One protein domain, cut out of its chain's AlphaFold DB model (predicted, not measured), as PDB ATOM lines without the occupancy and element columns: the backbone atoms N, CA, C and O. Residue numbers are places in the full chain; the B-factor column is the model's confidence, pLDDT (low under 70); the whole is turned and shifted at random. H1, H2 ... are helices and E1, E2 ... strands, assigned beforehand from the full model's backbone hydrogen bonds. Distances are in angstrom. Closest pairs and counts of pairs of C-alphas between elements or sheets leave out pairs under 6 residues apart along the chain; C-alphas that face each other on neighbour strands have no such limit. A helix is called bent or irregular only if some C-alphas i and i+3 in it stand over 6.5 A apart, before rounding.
ATOM      1  N   ARG A  20      29.882  -2.515 150.040       96.50
ATOM      2  CA  ARG A  20      29.987  -3.856 149.458       96.50
ATOM      3  C   ARG A  20      29.064  -4.808 150.195       96.50
ATOM      4  O   ARG A  20      29.075  -4.841 151.426       96.50
ATOM      5  N   VAL A  21      28.285  -5.577 149.446       97.06
ATOM      6  CA  VAL A  21      27.414  -6.627 149.980       97.06
ATOM      7  C   VAL A  21      27.603  -7.907 149.177       97.06
ATOM      8  O   VAL A  21      27.878  -7.860 147.981       97.06
ATOM      9  N   VAL A  22      27.480  -9.060 149.835       97.44
ATOM     10  CA  VAL A  22      27.646 -10.372 149.196       97.44
ATOM     11  C   VAL A  22      26.370 -11.177 149.381       97.44
ATOM     12  O   VAL A  22      25.889 -11.330 150.503       97.44
ATOM     13  N   LYS A  23      25.832 -11.712 148.284       97.38
ATOM     14  CA  LYS A  23      24.667 -12.605 148.284       97.38
ATOM     15  C   LYS A  23      24.908 -13.718 147.275       97.38
ATOM     16  O   LYS A  23      25.310 -13.453 146.149       97.38
ATOM     17  N   ASN A  24      24.702 -14.965 147.698       96.25
ATOM     18  CA  ASN A  24      24.889 -16.163 146.871       96.25
ATOM     19  C   ASN A  24      26.286 -16.231 146.204       96.25
ATOM     20  O   ASN A  24      26.418 -16.647 145.060       96.25
ATOM     21  N   GLY A  25      27.331 -15.776 146.911       96.12
ATOM     22  CA  GLY A  25      28.713 -15.746 146.408       96.12
ATOM     23  C   GLY A  25      29.030 -14.608 145.427       96.12
ATOM     24  O   GLY A  25      30.180 -14.473 145.018       96.12
ATOM     25  N   ILE A  26      28.051 -13.768 145.081       96.62
ATOM     26  CA  ILE A  26      28.221 -12.619 144.186       96.62
ATOM     27  C   ILE A  26      28.406 -11.348 145.023       96.62
ATOM     28  O   ILE A  26      27.619 -11.069 145.930       96.62
ATOM     29  N   GLU A  27      29.460 -10.586 144.720       97.50
ATOM     30  CA  GLU A  27      29.746  -9.278 145.322       97.50
ATOM     31  C   GLU A  27      29.046  -8.165 144.527       97.50
ATOM     32  O   GLU A  27      29.224  -8.047 143.313       97.50
ATOM     33  N   TYR A  28      28.282  -7.330 145.230       97.62
ATOM     34  CA  TYR A  28      27.616  -6.142 144.702       97.62
ATOM     35  C   TYR A  28      28.196  -4.899 145.376       97.62
ATOM     36  O   TYR A  28      28.318  -4.853 146.605       97.62
ATOM     37  N   ILE A  29      28.544  -3.887 144.581       98.00
ATOM     38  CA  ILE A  29      29.110  -2.628 145.073       98.00
ATOM     39  C   ILE A  29      28.091  -1.514 144.854       98.00
ATOM     40  O   ILE A  29      27.739  -1.196 143.720       98.00
ATOM     41  N   PHE A  30      27.613  -0.933 145.949       97.69
ATOM     42  CA  PHE A  30      26.722   0.220 145.941       97.69
ATOM     43  C   PHE A  30      27.530   1.504 145.957       97.69
ATOM     44  O   PHE A  30      28.486   1.612 146.723       97.69
ATOM     45  N   HIS A  31      27.093   2.482 145.175       95.94
ATOM     46  CA  HIS A  31      27.575   3.858 145.222       95.94
ATOM     47  C   HIS A  31      26.385   4.813 145.302       95.94
ATOM     48  O   HIS A  31      25.256   4.441 144.982       95.94
ATOM     49  N   HIS A  32      26.614   6.028 145.794       95.81
ATOM     50  CA  HIS A  32      25.563   7.039 145.842       95.81
ATOM     51  C   HIS A  32      25.224   7.544 144.432       95.81
ATOM     52  O   HIS A  32      26.132   7.666 143.604       95.81
ATOM     53  N   PRO A  33      23.945   7.858 144.151       96.00
ATOM     54  CA  PRO A  33      23.556   8.387 142.856       96.00
ATOM     55  C   PRO A  33      24.181   9.761 142.633       96.00
ATOM     56  O   PRO A  33      24.139  10.636 143.500       96.00
ATOM     57  N   THR A  34      24.694   9.976 141.432       94.81
ATOM     58  CA  THR A  34      25.133  11.292 140.968       94.81
ATOM     59  C   THR A  34      23.949  12.271 140.895       94.81
ATOM     60  O   THR A  34      22.784  11.852 140.814       94.81
ATOM     61  N   PRO A  35      24.197  13.595 140.848       95.56
ATOM     62  CA  PRO A  35      23.138  14.585 140.638       95.56
ATOM     63  C   PRO A  35      22.313  14.316 139.373       95.56
ATOM     64  O   PRO A  35      21.089  14.453 139.378       95.56
ATOM     65  N   ARG A  36      22.972  13.858 138.301       96.12
ATOM     66  CA  ARG A  36      22.317  13.505 137.037       96.12
ATOM     67  C   ARG A  36      21.404  12.291 137.182       96.12
ATOM     68  O   ARG A  36      20.267  12.328 136.724       96.12
ATOM     69  N   GLU A  37      21.873  11.222 137.821       96.31
ATOM     70  CA  GLU A  37      21.047  10.033 138.071       96.31
ATOM     71  C   GLU A  37      19.871  10.358 138.986       96.31
ATOM     72  O   GLU A  37      18.754   9.911 138.733       96.31
ATOM     73  N   THR A  38      20.100  11.192 139.999       96.69
ATOM     74  CA  THR A  38      19.053  11.686 140.891       96.69
ATOM     75  C   THR A  38      17.976  12.430 140.104       96.69
ATOM     76  O   THR A  38      16.800  12.094 140.236       96.69
ATOM     77  N   TYR A  39      18.362  13.378 139.246       98.06
ATOM     78  CA  TYR A  39      17.435  14.109 138.381       98.06
ATOM     79  C   TYR A  39      16.652  13.176 137.445       98.06
ATOM     80  O   TYR A  39      15.423  13.203 137.440       98.06
ATOM     81  N   ASN A  40      17.339  12.276 136.737       98.19
ATOM     82  CA  ASN A  40      16.689  11.300 135.858       98.19
ATOM     83  C   ASN A  40      15.696  10.405 136.616       98.19
ATOM     84  O   ASN A  40      14.629  10.079 136.102       98.19
ATOM     85  N   SER A  41      16.011  10.040 137.863       97.88
ATOM     86  CA  SER A  41      15.109   9.253 138.708       97.88
ATOM     87  C   SER A  41      13.800   9.994 139.020       97.88
ATOM     88  O   SER A  41      12.752   9.362 139.153       97.88
ATOM     89  N   TYR A  42      13.840  11.330 139.113       98.31
ATOM     90  CA  TYR A  42      12.641  12.153 139.277       98.31
ATOM     91  C   TYR A  42      11.820  12.233 137.990       98.31
ATOM     92  O   TYR A  42      10.600  12.127 138.067       98.31
ATOM     93  N   LEU A  43      12.461  12.331 136.822       98.44
ATOM     94  CA  LEU A  43      11.748  12.284 135.540       98.44
ATOM     95  C   LEU A  43      10.977  10.969 135.379       98.44
ATOM     96  O   LEU A  43       9.780  10.991 135.106       98.44
ATOM     97  N   ILE A  44      11.623   9.837 135.675       98.19
ATOM     98  CA  ILE A  44      10.987   8.510 135.645       98.19
ATOM     99  C   ILE A  44       9.799   8.440 136.608       98.19
ATOM    100  O   ILE A  44       8.756   7.882 136.272       98.19
ATOM    101  N   TYR A  45       9.934   9.012 137.808       98.56
ATOM    102  CA  TYR A  45       8.829   9.095 138.761       98.56
ATOM    103  C   TYR A  45       7.642   9.883 138.188       98.56
ATOM    104  O   TYR A  45       6.504   9.423 138.262       98.56
ATOM    105  N   GLU A  46       7.894  11.059 137.612       98.50
ATOM    106  CA  GLU A  46       6.846  11.923 137.064       98.50
ATOM    107  C   GLU A  46       6.146  11.305 135.851       98.50
ATOM    108  O   GLU A  46       4.916  11.335 135.772       98.50
ATOM    109  N   GLU A  47       6.912  10.730 134.924       98.38
ATOM    110  CA  GLU A  47       6.390  10.004 133.764       98.38
ATOM    111  C   GLU A  47       5.513   8.842 134.219       98.38
ATOM    112  O   GLU A  47       4.341   8.750 133.837       98.38
ATOM    113  N   ARG A  48       6.024   8.018 135.138       98.25
ATOM    114  CA  ARG A  48       5.284   6.864 135.638       98.25
ATOM    115  C   ARG A  48       4.011   7.265 136.377       98.25
ATOM    116  O   ARG A  48       2.980   6.614 136.225       98.25
ATOM    117  N   LEU A  49       4.050   8.347 137.152       98.25
ATOM    118  CA  LEU A  49       2.872   8.863 137.841       98.25
ATOM    119  C   LEU A  49       1.799   9.343 136.849       98.25
ATOM    120  O   LEU A  49       0.614   9.081 137.065       98.25
ATOM    121  N   LYS A  50       2.191  10.013 135.756       98.31
ATOM    122  CA  LYS A  50       1.265  10.426 134.685       98.31
ATOM    123  C   LYS A  50       0.625   9.215 134.007       98.31
ATOM    124  O   LYS A  50      -0.593   9.189 133.849       98.31
ATOM    125  N   GLU A  51       1.415   8.195 133.676       98.31
ATOM    126  CA  GLU A  51       0.911   6.947 133.088       98.31
ATOM    127  C   GLU A  51      -0.090   6.224 133.998       98.31
ATOM    128  O   GLU A  51      -1.138   5.770 133.538       98.31
ATOM    129  N   LEU A  52       0.219   6.102 135.292       98.19
ATOM    130  CA  LEU A  52      -0.643   5.419 136.259       98.19
ATOM    131  C   LEU A  52      -1.969   6.164 136.451       98.19
ATOM    132  O   LEU A  52      -3.022   5.530 136.493       98.19
ATOM    133  N   LYS A  53      -1.933   7.500 136.474       97.00
ATOM    134  CA  LYS A  53      -3.145   8.332 136.497       97.00
ATOM    135  C   LYS A  53      -3.977   8.174 135.225       97.00
ATOM    136  O   LYS A  53      -5.195   8.059 135.317       97.00
ATOM    137  N   ALA A  54      -3.339   8.106 134.054       97.69
ATOM    138  CA  ALA A  54      -4.031   7.843 132.791       97.69
ATOM    139  C   ALA A  54      -4.706   6.458 132.768       97.69
ATOM    140  O   ALA A  54      -5.753   6.292 132.151       97.69
ATOM    141  N   LYS A  55      -4.147   5.481 133.494       97.81
ATOM    142  CA  LYS A  55      -4.734   4.149 133.721       97.81
ATOM    143  C   LYS A  55      -5.746   4.106 134.875       97.81
ATOM    144  O   LYS A  55      -6.137   3.018 135.291       97.81
ATOM    145  N   SER A  56      -6.142   5.262 135.412       97.12
ATOM    146  CA  SER A  56      -7.086   5.390 136.531       97.12
ATOM    147  C   SER A  56      -6.670   4.626 137.795       97.12
ATOM    148  O   SER A  56      -7.519   4.204 138.581       97.12
ATOM    149  N   ILE A  57      -5.362   4.451 138.017       97.69
ATOM    150  CA  ILE A  57      -4.851   3.944 139.293       97.69
ATOM    151  C   ILE A  57      -5.061   5.024 140.352       97.69
ATOM    152  O   ILE A  57      -4.687   6.181 140.152       97.69
ATOM    153  N   MET A  58      -5.655   4.631 141.478       97.88
ATOM    154  CA  MET A  58      -5.982   5.540 142.571       97.88
ATOM    155  C   MET A  58      -4.724   6.170 143.175       97.88
ATOM    156  O   MET A  58      -3.698   5.517 143.387       97.88
ATOM    157  N   THR A  59      -4.833   7.450 143.499       97.56
ATOM    158  CA  THR A  59      -3.862   8.169 144.321       97.56
ATOM    159  C   THR A  59      -3.894   7.666 145.759       97.56
ATOM    160  O   THR A  59      -4.875   7.082 146.224       97.56
ATOM    161  N   GLU A  60      -2.831   7.938 146.508       96.44
ATOM    162  CA  GLU A  60      -2.744   7.595 147.926       96.44
ATOM    163  C   GLU A  60      -3.939   8.159 148.708       96.44
ATOM    164  O   GLU A  60      -4.552   7.449 149.504       96.44
ATOM    165  N   LYS A  61      -4.325   9.407 148.424       96.50
ATOM    166  CA  LYS A  61      -5.484  10.046 149.053       96.50
ATOM    167  C   LYS A  61      -6.778   9.281 148.769       96.50
ATOM    168  O   LYS A  61      -7.519   8.984 149.698       96.50
ATOM    169  N   GLU A  62      -7.028   8.931 147.509       97.31
ATOM    170  CA  GLU A  62      -8.235   8.197 147.110       97.31
ATOM    171  C   GLU A  62      -8.291   6.798 147.734       97.31
ATOM    172  O   GLU A  62      -9.360   6.365 148.166       97.31
ATOM    173  N   ILE A  63      -7.146   6.114 147.848       96.69
ATOM    174  CA  ILE A  63      -7.055   4.821 148.539       96.69
ATOM    175  C   ILE A  63      -7.410   4.966 150.019       96.69
ATOM    176  O   ILE A  63      -8.164   4.146 150.541       96.69
ATOM    177  N   PHE A  64      -6.905   5.996 150.703       95.62
ATOM    178  CA  PHE A  64      -7.255   6.228 152.106       95.62
ATOM    179  C   PHE A  64      -8.723   6.629 152.284       95.62
ATOM    180  O   PHE A  64      -9.369   6.128 153.203       95.62
ATOM    181  N   ASP A  65      -9.278   7.446 151.388       96.50
ATOM    182  CA  ASP A  65     -10.702   7.799 151.403       96.50
ATOM    183  C   ASP A  65     -11.586   6.553 151.189       96.50
ATOM    184  O   ASP A  65     -12.625   6.389 151.836       96.50
ATOM    185  N   LEU A  66     -11.172   5.637 150.304       96.44
ATOM    186  CA  LEU A  66     -11.849   4.358 150.086       96.44
ATOM    187  C   LEU A  66     -11.730   3.431 151.305       96.44
ATOM    188  O   LEU A  66     -12.729   2.852 151.735       96.44
ATOM    189  N   ALA A  67     -10.536   3.321 151.890       96.31
ATOM    190  CA  ALA A  67     -10.291   2.515 153.082       96.31
ATOM    191  C   ALA A  67     -11.086   3.023 154.297       96.31
ATOM    192  O   ALA A  67     -11.577   2.207 155.082       96.31
ATOM    193  N   GLU A  68     -11.272   4.343 154.422       96.50
ATOM    194  CA  GLU A  68     -12.114   4.955 155.453       96.50
ATOM    195  C   GLU A  68     -13.587   4.586 155.241       96.50
ATOM    196  O   GLU A  68     -14.244   4.125 156.179       96.50
ATOM    197  N   LYS A  69     -14.097   4.696 154.005       96.81
ATOM    198  CA  LYS A  69     -15.475   4.293 153.655       96.81
ATOM    199  C   LYS A  69     -15.738   2.816 153.951       96.81
ATOM    200  O   LYS A  69     -16.809   2.469 154.446       96.81
ATOM    201  N   GLN A  70     -14.757   1.956 153.687       96.69
ATOM    202  CA  GLN A  70     -14.833   0.516 153.944       96.69
ATOM    203  C   GLN A  70     -14.504   0.134 155.397       96.69
ATOM    204  O   GLN A  70     -14.587  -1.041 155.749       96.69
ATOM    205  N   LYS A  71     -14.150   1.104 156.254       95.38
ATOM    206  CA  LYS A  71     -13.735   0.894 157.653       95.38
ATOM    207  C   LYS A  71     -12.528  -0.048 157.809       95.38
ATOM    208  O   LYS A  71     -12.357  -0.656 158.863       95.38
ATOM    209  N   ILE A  72     -11.684  -0.155 156.781       93.94
ATOM    210  CA  ILE A  72     -10.438  -0.943 156.808       93.94
ATOM    211  C   ILE A  72      -9.342  -0.169 157.549       93.94
ATOM    212  O   ILE A  72      -8.589  -0.744 158.340       93.94
ATOM    213  N   TYR A  73      -9.267   1.140 157.299       94.75
ATOM    214  CA  TYR A  73      -8.355   2.065 157.964       94.75
ATOM    215  C   TYR A  73      -9.031   3.422 158.099       94.75
ATOM    216  O   TYR A  73      -9.480   4.009 157.119       94.75
ATOM    217  N   THR A  74      -9.144   3.907 159.326       95.56
ATOM    218  CA  THR A  74      -9.952   5.078 159.668       95.56
ATOM    219  C   THR A  74      -9.082   6.246 160.120       95.56
ATOM    220  O   THR A  74      -7.928   6.079 160.513       95.56
ATOM    221  N   LYS A  75      -9.660   7.452 160.187       93.88
ATOM    222  CA  LYS A  75      -9.002   8.608 160.823       93.88
ATOM    223  C   LYS A  75      -8.599   8.345 162.276       93.88
ATOM    224  O   LYS A  75      -7.619   8.912 162.750       93.88
ATOM    225  N   ARG A  76      -9.322   7.464 162.979       94.75
ATOM    226  CA  ARG A  76      -8.960   7.030 164.334       94.75
ATOM    227  C   ARG A  76      -7.669   6.213 164.337       94.75
ATOM    228  O   ARG A  76      -6.876   6.376 165.263       94.75
ATOM    229  N   ASP A  77      -7.446   5.375 163.329       94.06
ATOM    230  CA  ASP A  77      -6.211   4.597 163.195       94.06
ATOM    231  C   ASP A  77      -5.012   5.517 162.931       94.06
ATOM    232  O   ASP A  77      -4.006   5.409 163.628       94.06
ATOM    233  N   GLU A  78      -5.147   6.497 162.029       93.38
ATOM    234  CA  GLU A  78      -4.086   7.486 161.762       93.38
ATOM    235  C   GLU A  78      -3.788   8.363 162.995       93.38
ATOM    236  O   GLU A  78      -2.628   8.602 163.349       93.38
ATOM    237  N   ALA A  79      -4.827   8.803 163.715       95.00
ATOM    238  CA  ALA A  79      -4.667   9.531 164.974       95.00
ATOM    239  C   ALA A  79      -3.986   8.670 166.053       95.00
ATOM    240  O   ALA A  79      -3.125   9.150 166.792       95.00
ATOM    241  N   SER A  80      -4.323   7.380 166.122       95.19
ATOM    242  CA  SER A  80      -3.691   6.437 167.050       95.19
ATOM    243  C   SER A  80      -2.228   6.198 166.689       95.19
ATOM    244  O   SER A  80      -1.382   6.176 167.579       95.19
ATOM    245  N   PHE A  81      -1.908   6.077 165.397       94.00
ATOM    246  CA  PHE A  81      -0.540   5.923 164.908       94.00
ATOM    247  C   PHE A  81       0.336   7.112 165.320       94.00
ATOM    248  O   PHE A  81       1.352   6.930 165.990       94.00
ATOM    249  N   THR A  82      -0.092   8.334 164.994       94.44
ATOM    250  CA  THR A  82       0.650   9.567 165.318       94.44
ATOM    251  C   THR A  82       0.805   9.777 166.827       94.44
ATOM    252  O   THR A  82       1.883  10.145 167.303       94.44
ATOM    253  N   PHE A  83      -0.240   9.485 167.608       95.88
ATOM    254  CA  PHE A  83      -0.177   9.528 169.068       95.88
ATOM    255  C   PHE A  83       0.822   8.510 169.633       95.88
ATOM    256  O   PHE A  83       1.689   8.878 170.430       95.88
ATOM    257  N   LEU A  84       0.732   7.245 169.213       95.31
ATOM    258  CA  LEU A  84       1.623   6.182 169.680       95.31
ATOM    259  C   LEU A  84       3.077   6.456 169.302       95.31
ATOM    260  O   LEU A  84       3.961   6.209 170.119       95.31
ATOM    261  N   GLU A  85       3.339   7.007 168.117       93.50
ATOM    262  CA  GLU A  85       4.691   7.361 167.686       93.50
ATOM    263  C   GLU A  85       5.308   8.407 168.628       93.50
ATOM    264  O   GLU A  85       6.427   8.231 169.124       93.50
ATOM    265  N   LYS A  86       4.545   9.458 168.954       94.25
ATOM    266  CA  LYS A  86       4.964  10.502 169.895       94.25
ATOM    267  C   LYS A  86       5.202   9.940 171.297       94.25
ATOM    268  O   LYS A  86       6.263  10.170 171.877       94.25
ATOM    269  N   VAL A  87       4.252   9.165 171.825       94.38
ATOM    270  CA  VAL A  87       4.370   8.544 173.156       94.38
ATOM    271  C   VAL A  87       5.574   7.611 173.218       94.38
ATOM    272  O   VAL A  87       6.317   7.629 174.199       94.38
ATOM    273  N   ASN A  88       5.807   6.812 172.178       91.75
ATOM    274  CA  ASN A  88       6.932   5.889 172.133       91.75
ATOM    275  C   ASN A  88       8.275   6.634 172.096       91.75
ATOM    276  O   ASN A  88       9.224   6.233 172.771       91.75
ATOM    277  N   ARG A  89       8.360   7.756 171.372       89.75
ATOM    278  CA  ARG A  89       9.545   8.627 171.364       89.75
ATOM    279  C   ARG A  89       9.834   9.203 172.755       89.75
ATOM    280  O   ARG A  89      10.965   9.118 173.233       89.75
ATOM    281  N   ASP A  90       8.808   9.713 173.435       90.44
ATOM    282  CA  ASP A  90       8.936  10.247 174.794       90.44
ATOM    283  C   ASP A  90       9.319   9.174 175.823       90.44
ATOM    284  O   ASP A  90      10.143   9.429 176.705       90.44
ATOM    285  N   LEU A  91       8.758   7.966 175.704       91.94
ATOM    286  CA  LEU A  91       9.115   6.836 176.560       91.94
ATOM    287  C   LEU A  91      10.566   6.406 176.353       91.94
ATOM    288  O   LEU A  91      11.259   6.199 177.343       91.94
ATOM    289  N   ASN A  92      11.045   6.327 175.109       88.38
ATOM    290  CA  ASN A  92      12.443   5.993 174.822       88.38
ATOM    291  C   ASN A  92      13.413   7.028 175.403       88.38
ATOM    292  O   ASN A  92      14.436   6.660 175.976       88.38
ATOM    293  N   ARG A  93      13.068   8.320 175.336       86.25
ATOM    294  CA  ARG A  93      13.852   9.379 175.985       86.25
ATOM    295  C   ARG A  93      13.891   9.204 177.505       86.25
ATOM    296  O   ARG A  93      14.966   9.225 178.092       86.25
ATOM    297  N   LYS A  94      12.735   8.988 178.143       90.06
ATOM    298  CA  LYS A  94      12.650   8.770 179.601       90.06
ATOM    299  C   LYS A  94      13.343   7.483 180.043       90.06
ATOM    300  O   LYS A  94      13.927   7.443 181.116       90.06
ATOM    301  N   PHE A  95      13.313   6.437 179.222       89.38
ATOM    302  CA  PHE A  95      13.938   5.151 179.527       89.38
ATOM    303  C   PHE A  95      15.458   5.258 179.732       89.38
ATOM    304  O   PHE A  95      16.015   4.514 180.540       89.38
ATOM    305  N   LYS A  96      16.124   6.208 179.057       85.81
ATOM    306  CA  LYS A  96      17.556   6.478 179.253       85.81
ATOM    307  C   LYS A  96      17.869   7.009 180.659       85.81
ATOM    308  O   LYS A  96      18.885   6.627 181.231       85.81
ATOM    309  N   THR A  97      16.991   7.842 181.224       88.44
ATOM    310  CA  THR A  97      17.222   8.558 182.493       88.44
ATOM    311  C   THR A  97      16.500   7.953 183.697       88.44
ATOM    312  O   THR A  97      16.775   8.337 184.831       88.44
ATOM    313  N   VAL A  98      15.569   7.020 183.479       90.88
ATOM    314  CA  VAL A  98      14.767   6.430 184.557       90.88
ATOM    315  C   VAL A  98      15.598   5.516 185.462       90.88
ATOM    316  O   VAL A  98      16.483   4.787 185.002       90.88
ATOM    317  N   ASP A  99      15.254   5.515 186.753       89.38
ATOM    318  CA  ASP A  99      15.828   4.614 187.752       89.38
ATOM    319  C   ASP A  99      15.749   3.140 187.283       89.38
ATOM    320  O   ASP A  99      14.701   2.706 186.775       89.38
ATOM    321  N   PRO A 100      16.830   2.350 187.459       91.25
ATOM    322  CA  PRO A 100      16.880   0.934 187.098       91.25
ATOM    323  C   PRO A 100      15.671   0.100 187.539       91.25
ATOM    324  O   PRO A 100      15.247  -0.786 186.795       91.25
ATOM    325  N   ARG A 101      15.066   0.399 188.695       91.50
ATOM    326  CA  ARG A 101      13.901  -0.326 189.232       91.50
ATOM    327  C   ARG A 101      12.673  -0.217 188.325       91.50
ATOM    328  O   ARG A 101      11.902  -1.170 188.223       91.50
ATOM    329  N   PHE A 102      12.506   0.905 187.621       91.62
ATOM    330  CA  PHE A 102      11.382   1.126 186.702       91.62
ATOM    331  C   PHE A 102      11.712   0.781 185.244       91.62
ATOM    332  O   PHE A 102      10.803   0.705 184.418       91.62
ATOM    333  N   LYS A 103      12.976   0.503 184.893       91.81
ATOM    334  CA  LYS A 103      13.351   0.171 183.505       91.81
ATOM    335  C   LYS A 103      12.543  -1.003 182.950       91.81
ATOM    336  O   LYS A 103      12.107  -0.954 181.804       91.81
ATOM    337  N   LYS A 104      12.259  -2.030 183.757       93.94
ATOM    338  CA  LYS A 104      11.475  -3.194 183.308       93.94
ATOM    339  C   LYS A 104      10.055  -2.818 182.859       93.94
ATOM    340  O   LYS A 104       9.598  -3.320 181.834       93.94
ATOM    341  N   SER A 105       9.365  -1.933 183.586       92.75
ATOM    342  CA  SER A 105       8.001  -1.518 183.231       92.75
ATOM    343  C   SER A 105       7.984  -0.613 181.997       92.75
ATOM    344  O   SER A 105       7.156  -0.809 181.108       92.75
ATOM    345  N   PHE A 106       8.938   0.319 181.890       93.62
ATOM    346  CA  PHE A 106       9.102   1.151 180.696       93.62
ATOM    347  C   PHE A 106       9.418   0.313 179.459       93.62
ATOM    348  O   PHE A 106       8.786   0.512 178.425       93.62
ATOM    349  N   LYS A 107      10.340  -0.652 179.571       93.88
ATOM    350  CA  LYS A 107      10.698  -1.561 178.476       93.88
ATOM    351  C   LYS A 107       9.474  -2.319 177.963       93.88
ATOM    352  O   LYS A 107       9.201  -2.273 176.769       93.88
ATOM    353  N   LYS A 108       8.692  -2.923 178.864       95.75
ATOM    354  CA  LYS A 108       7.454  -3.629 178.498       95.75
ATOM    355  C   LYS A 108       6.479  -2.715 177.743       95.75
ATOM    356  O   LYS A 108       5.958  -3.100 176.702       95.75
ATOM    357  N   ARG A 109       6.281  -1.482 178.221       94.44
ATOM    358  CA  ARG A 109       5.386  -0.508 177.575       94.44
ATOM    359  C   ARG A 109       5.891  -0.050 176.203       94.44
ATOM    360  O   ARG A 109       5.092   0.140 175.291       94.44
ATOM    361  N   ILE A 110       7.203   0.134 176.048       94.12
ATOM    362  CA  ILE A 110       7.831   0.459 174.759       94.12
ATOM    363  C   ILE A 110       7.611  -0.688 173.769       94.12
ATOM    364  O   ILE A 110       7.178  -0.442 172.647       94.12
ATOM    365  N   GLU A 111       7.839  -1.933 174.188       95.62
ATOM    366  CA  GLU A 111       7.627  -3.121 173.352       95.62
ATOM    367  C   GLU A 111       6.157  -3.272 172.926       95.62
ATOM    368  O   GLU A 111       5.872  -3.561 171.764       95.62
ATOM    369  N   GLU A 112       5.208  -3.040 173.835       96.00
ATOM    370  CA  GLU A 112       3.771  -3.047 173.528       96.00
ATOM    371  C   GLU A 112       3.404  -1.967 172.498       96.00
ATOM    372  O   GLU A 112       2.757  -2.270 171.490       96.00
ATOM    373  N   ASN A 113       3.877  -0.732 172.691       95.94
ATOM    374  CA  ASN A 113       3.656   0.359 171.741       95.94
ATOM    375  C   ASN A 113       4.293   0.068 170.375       95.94
ATOM    376  O   ASN A 113       3.689   0.350 169.343       95.94
ATOM    377  N   GLN A 114       5.497  -0.509 170.347       95.12
ATOM    378  CA  GLN A 114       6.181  -0.893 169.110       95.12
ATOM    379  C   GLN A 114       5.405  -1.964 168.340       95.12
ATOM    380  O   GLN A 114       5.282  -1.856 167.121       95.12
ATOM    381  N   LYS A 115       4.826  -2.957 169.028       95.94
ATOM    382  CA  LYS A 115       3.961  -3.966 168.395       95.94
ATOM    383  C   LYS A 115       2.720  -3.331 167.766       95.94
ATOM    384  O   LYS A 115       2.394  -3.634 166.622       95.94
ATOM    385  N   GLN A 116       2.055  -2.420 168.480       95.19
ATOM    386  CA  GLN A 116       0.883  -1.711 167.952       95.19
ATOM    387  C   GLN A 116       1.234  -0.813 166.759       95.19
ATOM    388  O   GLN A 116       0.537  -0.838 165.745       95.19
ATOM    389  N   LEU A 117       2.341  -0.070 166.846       95.69
ATOM    390  CA  LEU A 117       2.856   0.738 165.742       95.69
ATOM    391  C   LEU A 117       3.195  -0.120 164.525       95.69
ATOM    392  O   LEU A 117       2.835   0.250 163.415       95.69
ATOM    393  N   SER A 118       3.836  -1.275 164.721       95.38
ATOM    394  CA  SER A 118       4.156  -2.210 163.640       95.38
ATOM    395  C   SER A 118       2.895  -2.714 162.932       95.38
ATOM    396  O   SER A 118       2.851  -2.719 161.701       95.38
ATOM    397  N   LEU A 119       1.841  -3.056 163.679       95.00
ATOM    398  CA  LEU A 119       0.564  -3.488 163.110       95.00
ATOM    399  C   LEU A 119      -0.110  -2.373 162.295       95.00
ATOM    400  O   LEU A 119      -0.508  -2.597 161.152       95.00
ATOM    401  N   LEU A 120      -0.226  -1.173 162.871       94.69
ATOM    402  CA  LEU A 120      -0.815  -0.010 162.195       94.69
ATOM    403  C   LEU A 120      -0.011   0.381 160.954       94.69
ATOM    404  O   LEU A 120      -0.592   0.619 159.897       94.69
ATOM    405  N   ASN A 121       1.318   0.377 161.059       94.50
ATOM    406  CA  ASN A 121       2.198   0.656 159.935       94.50
ATOM    407  C   ASN A 121       2.042  -0.388 158.830       94.50
ATOM    408  O   ASN A 121       1.968  -0.018 157.670       94.50
ATOM    409  N   SER A 122       1.926  -1.673 159.174       94.06
ATOM    410  CA  SER A 122       1.731  -2.741 158.184       94.06
ATOM    411  C   SER A 122       0.428  -2.552 157.405       94.06
ATOM    412  O   SER A 122       0.436  -2.621 156.178       94.06
ATOM    413  N   LYS A 123      -0.676  -2.224 158.095       94.44
ATOM    414  CA  LYS A 123      -1.951  -1.874 157.441       94.44
ATOM    415  C   LYS A 123      -1.800  -0.660 156.526       94.44
ATOM    416  O   LYS A 123      -2.237  -0.684 155.380       94.44
ATOM    417  N   ARG A 124      -1.158   0.394 157.030       94.25
ATOM    418  CA  ARG A 124      -0.931   1.641 156.296       94.25
ATOM    419  C   ARG A 124      -0.079   1.413 155.047       94.25
ATOM    420  O   ARG A 124      -0.429   1.899 153.978       94.25
ATOM    421  N   THR A 125       1.011   0.663 155.165       93.75
ATOM    422  CA  THR A 125       1.900   0.316 154.052       93.75
ATOM    423  C   THR A 125       1.189  -0.549 153.021       93.75
ATOM    424  O   THR A 125       1.344  -0.272 151.840       93.75
ATOM    425  N   ALA A 126       0.374  -1.526 153.437       94.81
ATOM    426  CA  ALA A 126      -0.398  -2.360 152.514       94.81
ATOM    427  C   ALA A 126      -1.403  -1.546 151.679       94.81
ATOM    428  O   ALA A 126      -1.593  -1.812 150.499       94.81
ATOM    429  N   LEU A 127      -2.022  -0.517 152.266       94.56
ATOM    430  CA  LEU A 127      -2.867   0.407 151.506       94.56
ATOM    431  C   LEU A 127      -2.030   1.249 150.541       94.56
ATOM    432  O   LEU A 127      -2.310   1.294 149.344       94.56
ATOM    433  N   LYS A 128      -0.959   1.870 151.048       94.75
ATOM    434  CA  LYS A 128      -0.069   2.711 150.237       94.75
ATOM    435  C   LYS A 128       0.572   1.946 149.087       94.75
ATOM    436  O   LYS A 128       0.766   2.541 148.040       94.75
ATOM    437  N   SER A 129       0.866   0.653 149.237       95.44
ATOM    438  CA  SER A 129       1.575  -0.116 148.209       95.44
ATOM    439  C   SER A 129       0.828  -0.229 146.880       95.44
ATOM    440  O   SER A 129       1.429  -0.576 145.866       95.44
ATOM    441  N   HIS A 130      -0.470   0.080 146.871       94.75
ATOM    442  CA  HIS A 130      -1.302   0.079 145.673       94.75
ATOM    443  C   HIS A 130      -1.537   1.475 145.082       94.75
ATOM    444  O   HIS A 130      -2.216   1.584 144.062       94.75
ATOM    445  N   SER A 131      -0.996   2.538 145.688       97.75
ATOM    446  CA  SER A 131      -1.174   3.895 145.174       97.75
ATOM    447  C   SER A 131      -0.328   4.161 143.940       97.75
ATOM    448  O   SER A 131       0.769   3.616 143.770       97.75
ATOM    449  N   ALA A 132      -0.819   5.058 143.087       98.12
ATOM    450  CA  ALA A 132      -0.067   5.541 141.938       98.12
ATOM    451  C   ALA A 132       1.293   6.133 142.360       98.12
ATOM    452  O   ALA A 132       2.308   5.867 141.717       98.12
ATOM    453  N   GLU A 133       1.337   6.881 143.467       98.19
ATOM    454  CA  GLU A 133       2.561   7.466 144.019       98.19
ATOM    455  C   GLU A 133       3.561   6.399 144.469       98.19
ATOM    456  O   GLU A 133       4.747   6.504 144.158       98.19
ATOM    457  N   TYR A 134       3.105   5.351 145.161       97.44
ATOM    458  CA  TYR A 134       3.988   4.281 145.618       97.44
ATOM    459  C   TYR A 134       4.553   3.484 144.446       97.44
ATOM    460  O   TYR A 134       5.753   3.224 144.402       97.44
ATOM    461  N   LEU A 135       3.719   3.136 143.465       98.00
ATOM    462  CA  LEU A 135       4.164   2.410 142.277       98.00
ATOM    463  C   LEU A 135       5.160   3.236 141.449       98.00
ATOM    464  O   LEU A 135       6.174   2.701 140.998       98.00
ATOM    465  N   ALA A 136       4.923   4.542 141.293       98.25
ATOM    466  CA  ALA A 136       5.875   5.447 140.650       98.25
ATOM    467  C   ALA A 136       7.186   5.558 141.446       98.25
ATOM    468  O   ALA A 136       8.277   5.526 140.870       98.25
ATOM    469  N   TYR A 137       7.102   5.638 142.776       97.62
ATOM    470  CA  TYR A 137       8.271   5.646 143.653       97.62
ATOM    471  C   TYR A 137       9.068   4.339 143.556       97.62
ATOM    472  O   TYR A 137      10.296   4.377 143.503       97.62
ATOM    473  N   GLN A 138       8.394   3.195 143.437       97.06
ATOM    474  CA  GLN A 138       9.048   1.906 143.237       97.06
ATOM    475  C   GLN A 138       9.791   1.849 141.897       97.06
ATOM    476  O   GLN A 138      10.932   1.392 141.852       97.06
ATOM    477  N   SER A 139       9.204   2.370 140.813       98.00
ATOM    478  CA  SER A 139       9.898   2.502 139.522       98.00
ATOM    479  C   SER A 139      11.149   3.377 139.631       98.00
ATOM    480  O   SER A 139      12.206   3.015 139.114       98.00
ATOM    481  N   ARG A 140      11.065   4.487 140.373       98.00
ATOM    482  CA  ARG A 140      12.222   5.340 140.672       98.00
ATOM    483  C   ARG A 140      13.304   4.596 141.458       98.00
ATOM    484  O   ARG A 140      14.481   4.709 141.119       98.00
ATOM    485  N   LEU A 141      12.931   3.844 142.493       97.56
ATOM    486  CA  LEU A 141      13.879   3.043 143.270       97.56
ATOM    487  C   LEU A 141      14.540   1.959 142.418       97.56
ATOM    488  O   LEU A 141      15.746   1.777 142.522       97.56
ATOM    489  N   ASN A 142      13.789   1.295 141.539       97.94
ATOM    490  CA  ASN A 142      14.336   0.307 140.608       97.94
ATOM    491  C   ASN A 142      15.364   0.923 139.659       97.94
ATOM    492  O   ASN A 142      16.422   0.337 139.439       97.94
ATOM    493  N   TYR A 143      15.086   2.122 139.142       98.31
ATOM    494  CA  TYR A 143      16.050   2.857 138.332       98.31
ATOM    495  C   TYR A 143      17.334   3.163 139.101       98.31
ATOM    496  O   TYR A 143      18.433   2.877 138.622       98.31
ATOM    497  N   LEU A 144      17.197   3.712 140.309       97.88
ATOM    498  CA  LEU A 144      18.346   4.031 141.147       97.88
ATOM    499  C   LEU A 144      19.138   2.775 141.503       97.88
ATOM    500  O   LEU A 144      20.354   2.797 141.387       97.88
ATOM    501  N   LEU A 145      18.474   1.677 141.860       97.81
ATOM    502  CA  LEU A 145      19.122   0.405 142.161       97.81
ATOM    503  C   LEU A 145      19.930  -0.106 140.957       97.81
ATOM    504  O   LEU A 145      21.099  -0.444 141.108       97.81
ATOM    505  N   ALA A 146      19.352  -0.093 139.753       97.31
ATOM    506  CA  ALA A 146      20.041  -0.545 138.546       97.31
ATOM    507  C   ALA A 146      21.282   0.306 138.222       97.31
ATOM    508  O   ALA A 146      22.312  -0.230 137.815       97.31
ATOM    509  N   LYS A 147      21.202   1.631 138.420       97.06
ATOM    510  CA  LYS A 147      22.321   2.551 138.155       97.06
ATOM    511  C   LYS A 147      23.345   2.602 139.283       97.06
ATOM    512  O   LYS A 147      24.522   2.777 139.008       97.06
ATOM    513  N   CYS A 148      22.945   2.365 140.526       97.00
ATOM    514  CA  CYS A 148      23.817   2.492 141.693       97.00
ATOM    515  C   CYS A 148      24.556   1.196 142.067       97.00
ATOM    516  O   CYS A 148      25.295   1.182 143.054       97.00
ATOM    517  N   ILE A 149      24.402   0.114 141.295       97.38
ATOM    518  CA  ILE A 149      25.090  -1.163 141.526       97.38
ATOM    519  C   ILE A 149      26.143  -1.413 140.450       97.38
ATOM    520  O   ILE A 149      25.846  -1.475 139.254       97.38
ATOM    521  N   ARG A 150      27.381  -1.631 140.898       96.75
ATOM    522  CA  ARG A 150      28.523  -1.966 140.046       96.75
ATOM    523  C   ARG A 150      29.164  -3.290 140.436       96.75
ATOM    524  O   ARG A 150      29.055  -3.765 141.570       96.75
ATOM    525  N   LYS A 151      29.848  -3.876 139.461       96.00
ATOM    526  CA  LYS A 151      30.772  -4.999 139.622       96.00
ATOM    527  C   LYS A 151      32.139  -4.483 140.093       96.00
ATOM    528  O   LYS A 151      32.424  -3.288 140.053       96.00
ATOM    529  N   ARG A 152      33.032  -5.399 140.485       94.31
ATOM    530  CA  ARG A 152      34.402  -5.070 140.931       94.31
ATOM    531  C   ARG A 152      35.240  -4.332 139.874       94.31
ATOM    532  O   ARG A 152      36.129  -3.574 140.237       94.31
ATOM    533  N   ASN A 153      34.949  -4.530 138.590       93.75
ATOM    534  CA  ASN A 153      35.597  -3.833 137.474       93.75
ATOM    535  C   ASN A 153      35.001  -2.440 137.187       93.75
ATOM    536  O   ASN A 153      35.330  -1.849 136.165       93.75
ATOM    537  N   ASN A 154      34.138  -1.920 138.070       91.62
ATOM    538  CA  ASN A 154      33.465  -0.626 137.940       91.62
ATOM    539  C   ASN A 154      32.433  -0.539 136.793       91.62
ATOM    540  O   ASN A 154      31.938   0.544 136.489       91.62
ATOM    541  N   GLU A 155      32.056  -1.665 136.181       95.25
ATOM    542  CA  GLU A 155      30.944  -1.721 135.228       95.25
ATOM    543  C   GLU A 155      29.601  -1.853 135.950       95.25
ATOM    544  O   GLU A 155      29.515  -2.443 137.032       95.25
ATOM    545  N   TYR A 156      28.528  -1.355 135.329       95.06
ATOM    546  CA  TYR A 156      27.173  -1.576 135.831       95.06
ATOM    547  C   TYR A 156      26.846  -3.068 135.868       95.06
ATOM    548  O   TYR A 156      27.209  -3.835 134.972       95.06
ATOM    549  N   PHE A 157      26.137  -3.485 136.917       95.75
ATOM    550  CA  PHE A 157      25.728  -4.881 137.023       95.75
ATOM    551  C   PHE A 157      24.675  -5.235 135.964       95.75
ATOM    552  O   PHE A 157      24.763  -6.302 135.356       95.75
ATOM    553  N   TRP A 158      23.756  -4.302 135.691       96.12
ATOM    554  CA  TRP A 158      22.763  -4.387 134.621       96.12
ATOM    555  C   TRP A 158      22.836  -3.159 133.701       96.12
ATOM    556  O   TRP A 158      23.054  -2.049 134.191       96.12
ATOM    557  N   PRO A 159      22.639  -3.325 132.381       94.31
ATOM    558  CA  PRO A 159      22.645  -2.202 131.440       94.31
ATOM    559  C   PRO A 159      21.466  -1.238 131.675       94.31
ATOM    560  O   PRO A 159      21.628  -0.009 131.689       94.31
ATOM    561  N   ASP A 160      20.287  -1.799 131.923       94.94
ATOM    562  CA  ASP A 160      19.024  -1.092 132.089       94.94
ATOM    563  C   ASP A 160      18.121  -1.779 133.132       94.94
ATOM    564  O   ASP A 160      18.418  -2.862 133.648       94.94
ATOM    565  N   VAL A 161      17.028  -1.095 133.477       96.25
ATOM    566  CA  VAL A 161      16.095  -1.512 134.531       96.25
ATOM    567  C   VAL A 161      15.297  -2.745 134.122       96.25
ATOM    568  O   VAL A 161      15.060  -3.608 134.963       96.25
ATOM    569  N   ASP A 162      14.910  -2.857 132.854       96.38
ATOM    570  CA  ASP A 162      14.100  -3.973 132.370       96.38
ATOM    571  C   ASP A 162      14.925  -5.261 132.386       96.38
ATOM    572  O   ASP A 162      14.479  -6.288 132.901       96.38
ATOM    573  N   THR A 163      16.180  -5.191 131.937       96.75
ATOM    574  CA  THR A 163      17.139  -6.292 132.057       96.75
ATOM    575  C   THR A 163      17.328  -6.698 133.519       96.75
ATOM    576  O   THR A 163      17.335  -7.893 133.819       96.75
ATOM    577  N   MET A 164      17.439  -5.742 134.450       97.31
ATOM    578  CA  MET A 164      17.511  -6.056 135.879       97.31
ATOM    579  C   MET A 164      16.268  -6.820 136.339       97.31
ATOM    580  O   MET A 164      16.407  -7.922 136.862       97.31
ATOM    581  N   LEU A 165      15.069  -6.276 136.123       96.25
ATOM    582  CA  LEU A 165      13.819  -6.857 136.622       96.25
ATOM    583  C   LEU A 165      13.507  -8.232 136.016       96.25
ATOM    584  O   LEU A 165      12.926  -9.069 136.701       96.25
ATOM    585  N   ASN A 166      13.925  -8.483 134.774       97.06
ATOM    586  CA  ASN A 166      13.698  -9.759 134.095       97.06
ATOM    587  C   ASN A 166      14.711 -10.850 134.477       97.06
ATOM    588  O   ASN A 166      14.412 -12.034 134.334       97.06
ATOM    589  N   THR A 167      15.916 -10.479 134.927       96.75
ATOM    590  CA  THR A 167      17.003 -11.441 135.202       96.75
ATOM    591  C   THR A 167      17.251 -11.680 136.686       96.75
ATOM    592  O   THR A 167      17.784 -12.726 137.062       96.75
ATOM    593  N   ILE A 168      16.904 -10.720 137.543       96.94
ATOM    594  CA  ILE A 168      17.178 -10.804 138.974       96.94
ATOM    595  C   ILE A 168      16.225 -11.782 139.670       96.94
ATOM    596  O   ILE A 168      15.010 -11.747 139.487       96.94
ATOM    597  N   GLN A 169      16.774 -12.645 140.524       97.31
ATOM    598  CA  GLN A 169      15.965 -13.503 141.392       97.31
ATOM    599  C   GLN A 169      15.278 -12.660 142.475       97.31
ATOM    600  O   GLN A 169      15.871 -11.721 143.009       97.31
ATOM    601  N   THR A 170      14.034 -12.990 142.829       96.69
ATOM    602  CA  THR A 170      13.221 -12.193 143.766       96.69
ATOM    603  C   THR A 170      13.861 -12.050 145.150       96.69
ATOM    604  O   THR A 170      13.795 -10.980 145.753       96.69
ATOM    605  N   ASP A 171      14.510 -13.098 145.663       97.31
ATOM    606  CA  ASP A 171      15.204 -13.063 146.954       97.31
ATOM    607  C   ASP A 171      16.434 -12.140 146.920       97.31
ATOM    608  O   ASP A 171      16.674 -11.387 147.866       97.31
ATOM    609  N   VAL A 172      17.183 -12.153 145.811       97.44
ATOM    610  CA  VAL A 172      18.319 -11.258 145.571       97.44
ATOM    611  C   VAL A 172      17.835  -9.818 145.428       97.44
ATOM    612  O   VAL A 172      18.398  -8.930 146.061       97.44
ATOM    613  N   TYR A 173      16.766  -9.577 144.666       97.81
ATOM    614  CA  TYR A 173      16.169  -8.250 144.511       97.81
ATOM    615  C   TYR A 173      15.759  -7.648 145.856       97.81
ATOM    616  O   TYR A 173      16.166  -6.531 146.175       97.81
ATOM    617  N   ASN A 174      15.014  -8.402 146.669       97.00
ATOM    618  CA  ASN A 174      14.566  -7.938 147.980       97.00
ATOM    619  C   ASN A 174      15.753  -7.616 148.897       97.00
ATOM    620  O   ASN A 174      15.770  -6.560 149.528       97.00
ATOM    621  N   PHE A 175      16.770  -8.486 148.919       98.06
ATOM    622  CA  PHE A 175      17.999  -8.258 149.678       98.06
ATOM    623  C   PHE A 175      18.730  -6.984 149.229       98.06
ATOM    624  O   PHE A 175      19.083  -6.148 150.060       98.06
ATOM    625  N   LEU A 176      18.947  -6.814 147.922       98.06
ATOM    626  CA  LEU A 176      19.666  -5.655 147.394       98.06
ATOM    627  C   LEU A 176      18.890  -4.362 147.623       98.06
ATOM    628  O   LEU A 176      19.494  -3.370 148.016       98.06
ATOM    629  N   MET A 177      17.570  -4.374 147.434       97.69
ATOM    630  CA  MET A 177      16.725  -3.210 147.681       97.69
ATOM    631  C   MET A 177      16.763  -2.799 149.158       97.69
ATOM    632  O   MET A 177      16.957  -1.624 149.463       97.69
ATOM    633  N   GLU A 178      16.646  -3.756 150.086       96.75
ATOM    634  CA  GLU A 178      16.748  -3.487 151.523       96.75
ATOM    635  C   GLU A 178      18.118  -2.894 151.886       96.75
ATOM    636  O   GLU A 178      18.211  -1.865 152.567       96.75
ATOM    637  N   GLU A 179      19.199  -3.508 151.405       97.69
ATOM    638  CA  GLU A 179      20.555  -3.053 151.693       97.69
ATOM    639  C   GLU A 179      20.884  -1.706 151.038       97.69
ATOM    640  O   GLU A 179      21.664  -0.933 151.614       97.69
ATOM    641  N   TYR A 180      20.293  -1.421 149.874       97.38
ATOM    642  CA  TYR A 180      20.419  -0.157 149.156       97.38
ATOM    643  C   TYR A 180      19.673   0.965 149.880       97.38
ATOM    644  O   TYR A 180      20.254   2.021 150.113       97.38
ATOM    645  N   ILE A 181      18.442   0.721 150.345       95.75
ATOM    646  CA  ILE A 181      17.683   1.685 151.159       95.75
ATOM    647  C   ILE A 181      18.450   2.028 152.445       95.75
ATOM    648  O   ILE A 181      18.578   3.198 152.808       95.75
ATOM    649  N   LYS A 182      19.025   1.026 153.125       95.06
ATOM    650  CA  LYS A 182      19.892   1.266 154.295       95.06
ATOM    651  C   LYS A 182      21.118   2.109 153.939       95.06
ATOM    652  O   LYS A 182      21.544   2.925 154.746       95.06
ATOM    653  N   PHE A 183      21.698   1.893 152.762       95.81
ATOM    654  CA  PHE A 183      22.881   2.613 152.302       95.81
ATOM    655  C   PHE A 183      22.588   4.087 151.991       95.81
ATOM    656  O   PHE A 183      23.282   4.961 152.509       95.81
ATOM    657  N   ILE A 184      21.534   4.379 151.224       95.00
ATOM    658  CA  ILE A 184      21.167   5.760 150.864       95.00
ATOM    659  C   ILE A 184      20.713   6.591 152.069       95.00
ATOM    660  O   ILE A 184      20.946   7.796 152.090       95.00
ATOM    661  N   ASN A 185      20.120   5.957 153.089       93.44
ATOM    662  CA  ASN A 185      19.736   6.628 154.334       93.44
ATOM    663  C   ASN A 185      20.944   7.054 155.188       93.44
ATOM    664  O   ASN A 185      20.788   7.853 156.109       93.44
ATOM    665  N   GLY A 186      22.139   6.553 154.871       94.25
ATOM    666  CA  GLY A 186      23.377   6.902 155.552       94.25
ATOM    667  C   GLY A 186      23.652   6.086 156.815       94.25
ATOM    668  O   GLY A 186      22.904   5.197 157.227       94.25
TER     669      GLY A 186
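This is residues 20 to 186 of the 291 residues of an uncharacterized protein of Candidatus Omnitrophica bacterium (UniProt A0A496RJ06). Two arms meet near one end as an open V: one is a body built on helices H1 and H5, the other a long helical hairpin of H3 and H4, and H2 bridges them at the joined end. In the body, the strand hairpin E1 and E2 lies toward the far end of H5, H7 packs on the strands, and H6 packs on H5. The printed part has 167 residues, with two strands and then seven helices along the chain, in the order E1 E2 H1 H2 H3 H4 H5 H6 H7; the sheet, E1 - E2, is antiparallel and the class is mostly helix. The whole is loose, with a radius of gyration of the C-alphas of 20.4 A and spans of 57 by 43 by 29 A.

Start at the sheet, where E1, residues 20 to 23, and E2, residues 26 to 31, form an antiparallel hairpin; N 21 and O 28 are 2.9 A apart, within hydrogen-bond range. Residues 29 to 30 of E2 also pair, antiparallel, with residues 149 to 150. Look next at H7, residues 170 to 184, whose Tyr 180 has its C-alpha 7.1 A from that of Phe 30, the closest of H7 and E2. H5, residues 132 to 148, is the hub, touching three helices. It touches H1, residues 35 to 54, at a shallow tilt of 31 degrees, opposite ways, the closest C-alphas being those of Tyr 45 and Ala 136, 5.1 A apart. With its residues 142 to 146 alone it touches H6, residues 161 to 167, about perpendicular at 81 degrees, closest at the C-alphas of Ala 146 and Val 161, 5.7 A. H5 and H7 are close but not clearly touching, with the C-alphas of Leu 145 and Met 177 closest at 7.0 A. H2, residues 60 to 69, and H5 only just touch, with 3 pairs of C-alphas within 8 A, and only at their ends; Glu 60 and Glu 133 have the closest C-alphas, 6.6 A apart. H4, residues 100 to 128, touches H2 with residues 127 to 128 alone, the closest C-alphas being those of Glu 60 and Lys 128, 6.0 A. H3, residues 75 to 97, forms a helical hairpin with H4 at a shallow tilt of 30 degrees, closest at the C-alphas of Asn 88 and Ile 110, 6.1 A. Helix packing is part aligned, part crossed: 2 of 4 pairs are at a shallow tilt. H3 and H4 are each apart from H1 and H7. Every O i to N i+4 pair is within hydrogen-bond range in H1, H2, H5, H6 and H7; in H3 it is 17 of 19 and in H4 23 of 25.

Find C-alpha 20 at (29.987, -3.856, 149.458), where E1 begins; E1 is 10.3 A long and E2 16.5 A. H1 runs 29.1 A, H3 34.0 A and H5 24.1 A. From C-alpha 100 at (16.880, 0.934, 187.098), H4 runs 40.6 A to C-alpha 128; it is irregular, with C-alphas 101 and 104 7.0 A apart. H2 measures 14.3 A and H6 10.0 A, and H7 runs 20.9 A to C-alpha 184 at (21.167, 5.760, 150.864).

The two C-alphas farthest apart, those of Ala 54 and Arg 101, are 59.8 A apart. The printed part has no cut; the link from H5 to H6, residues 149 to 160, is long, and the other links are tight. The mean pLDDT of the printed part is 95.6, and no printed residue is under 70.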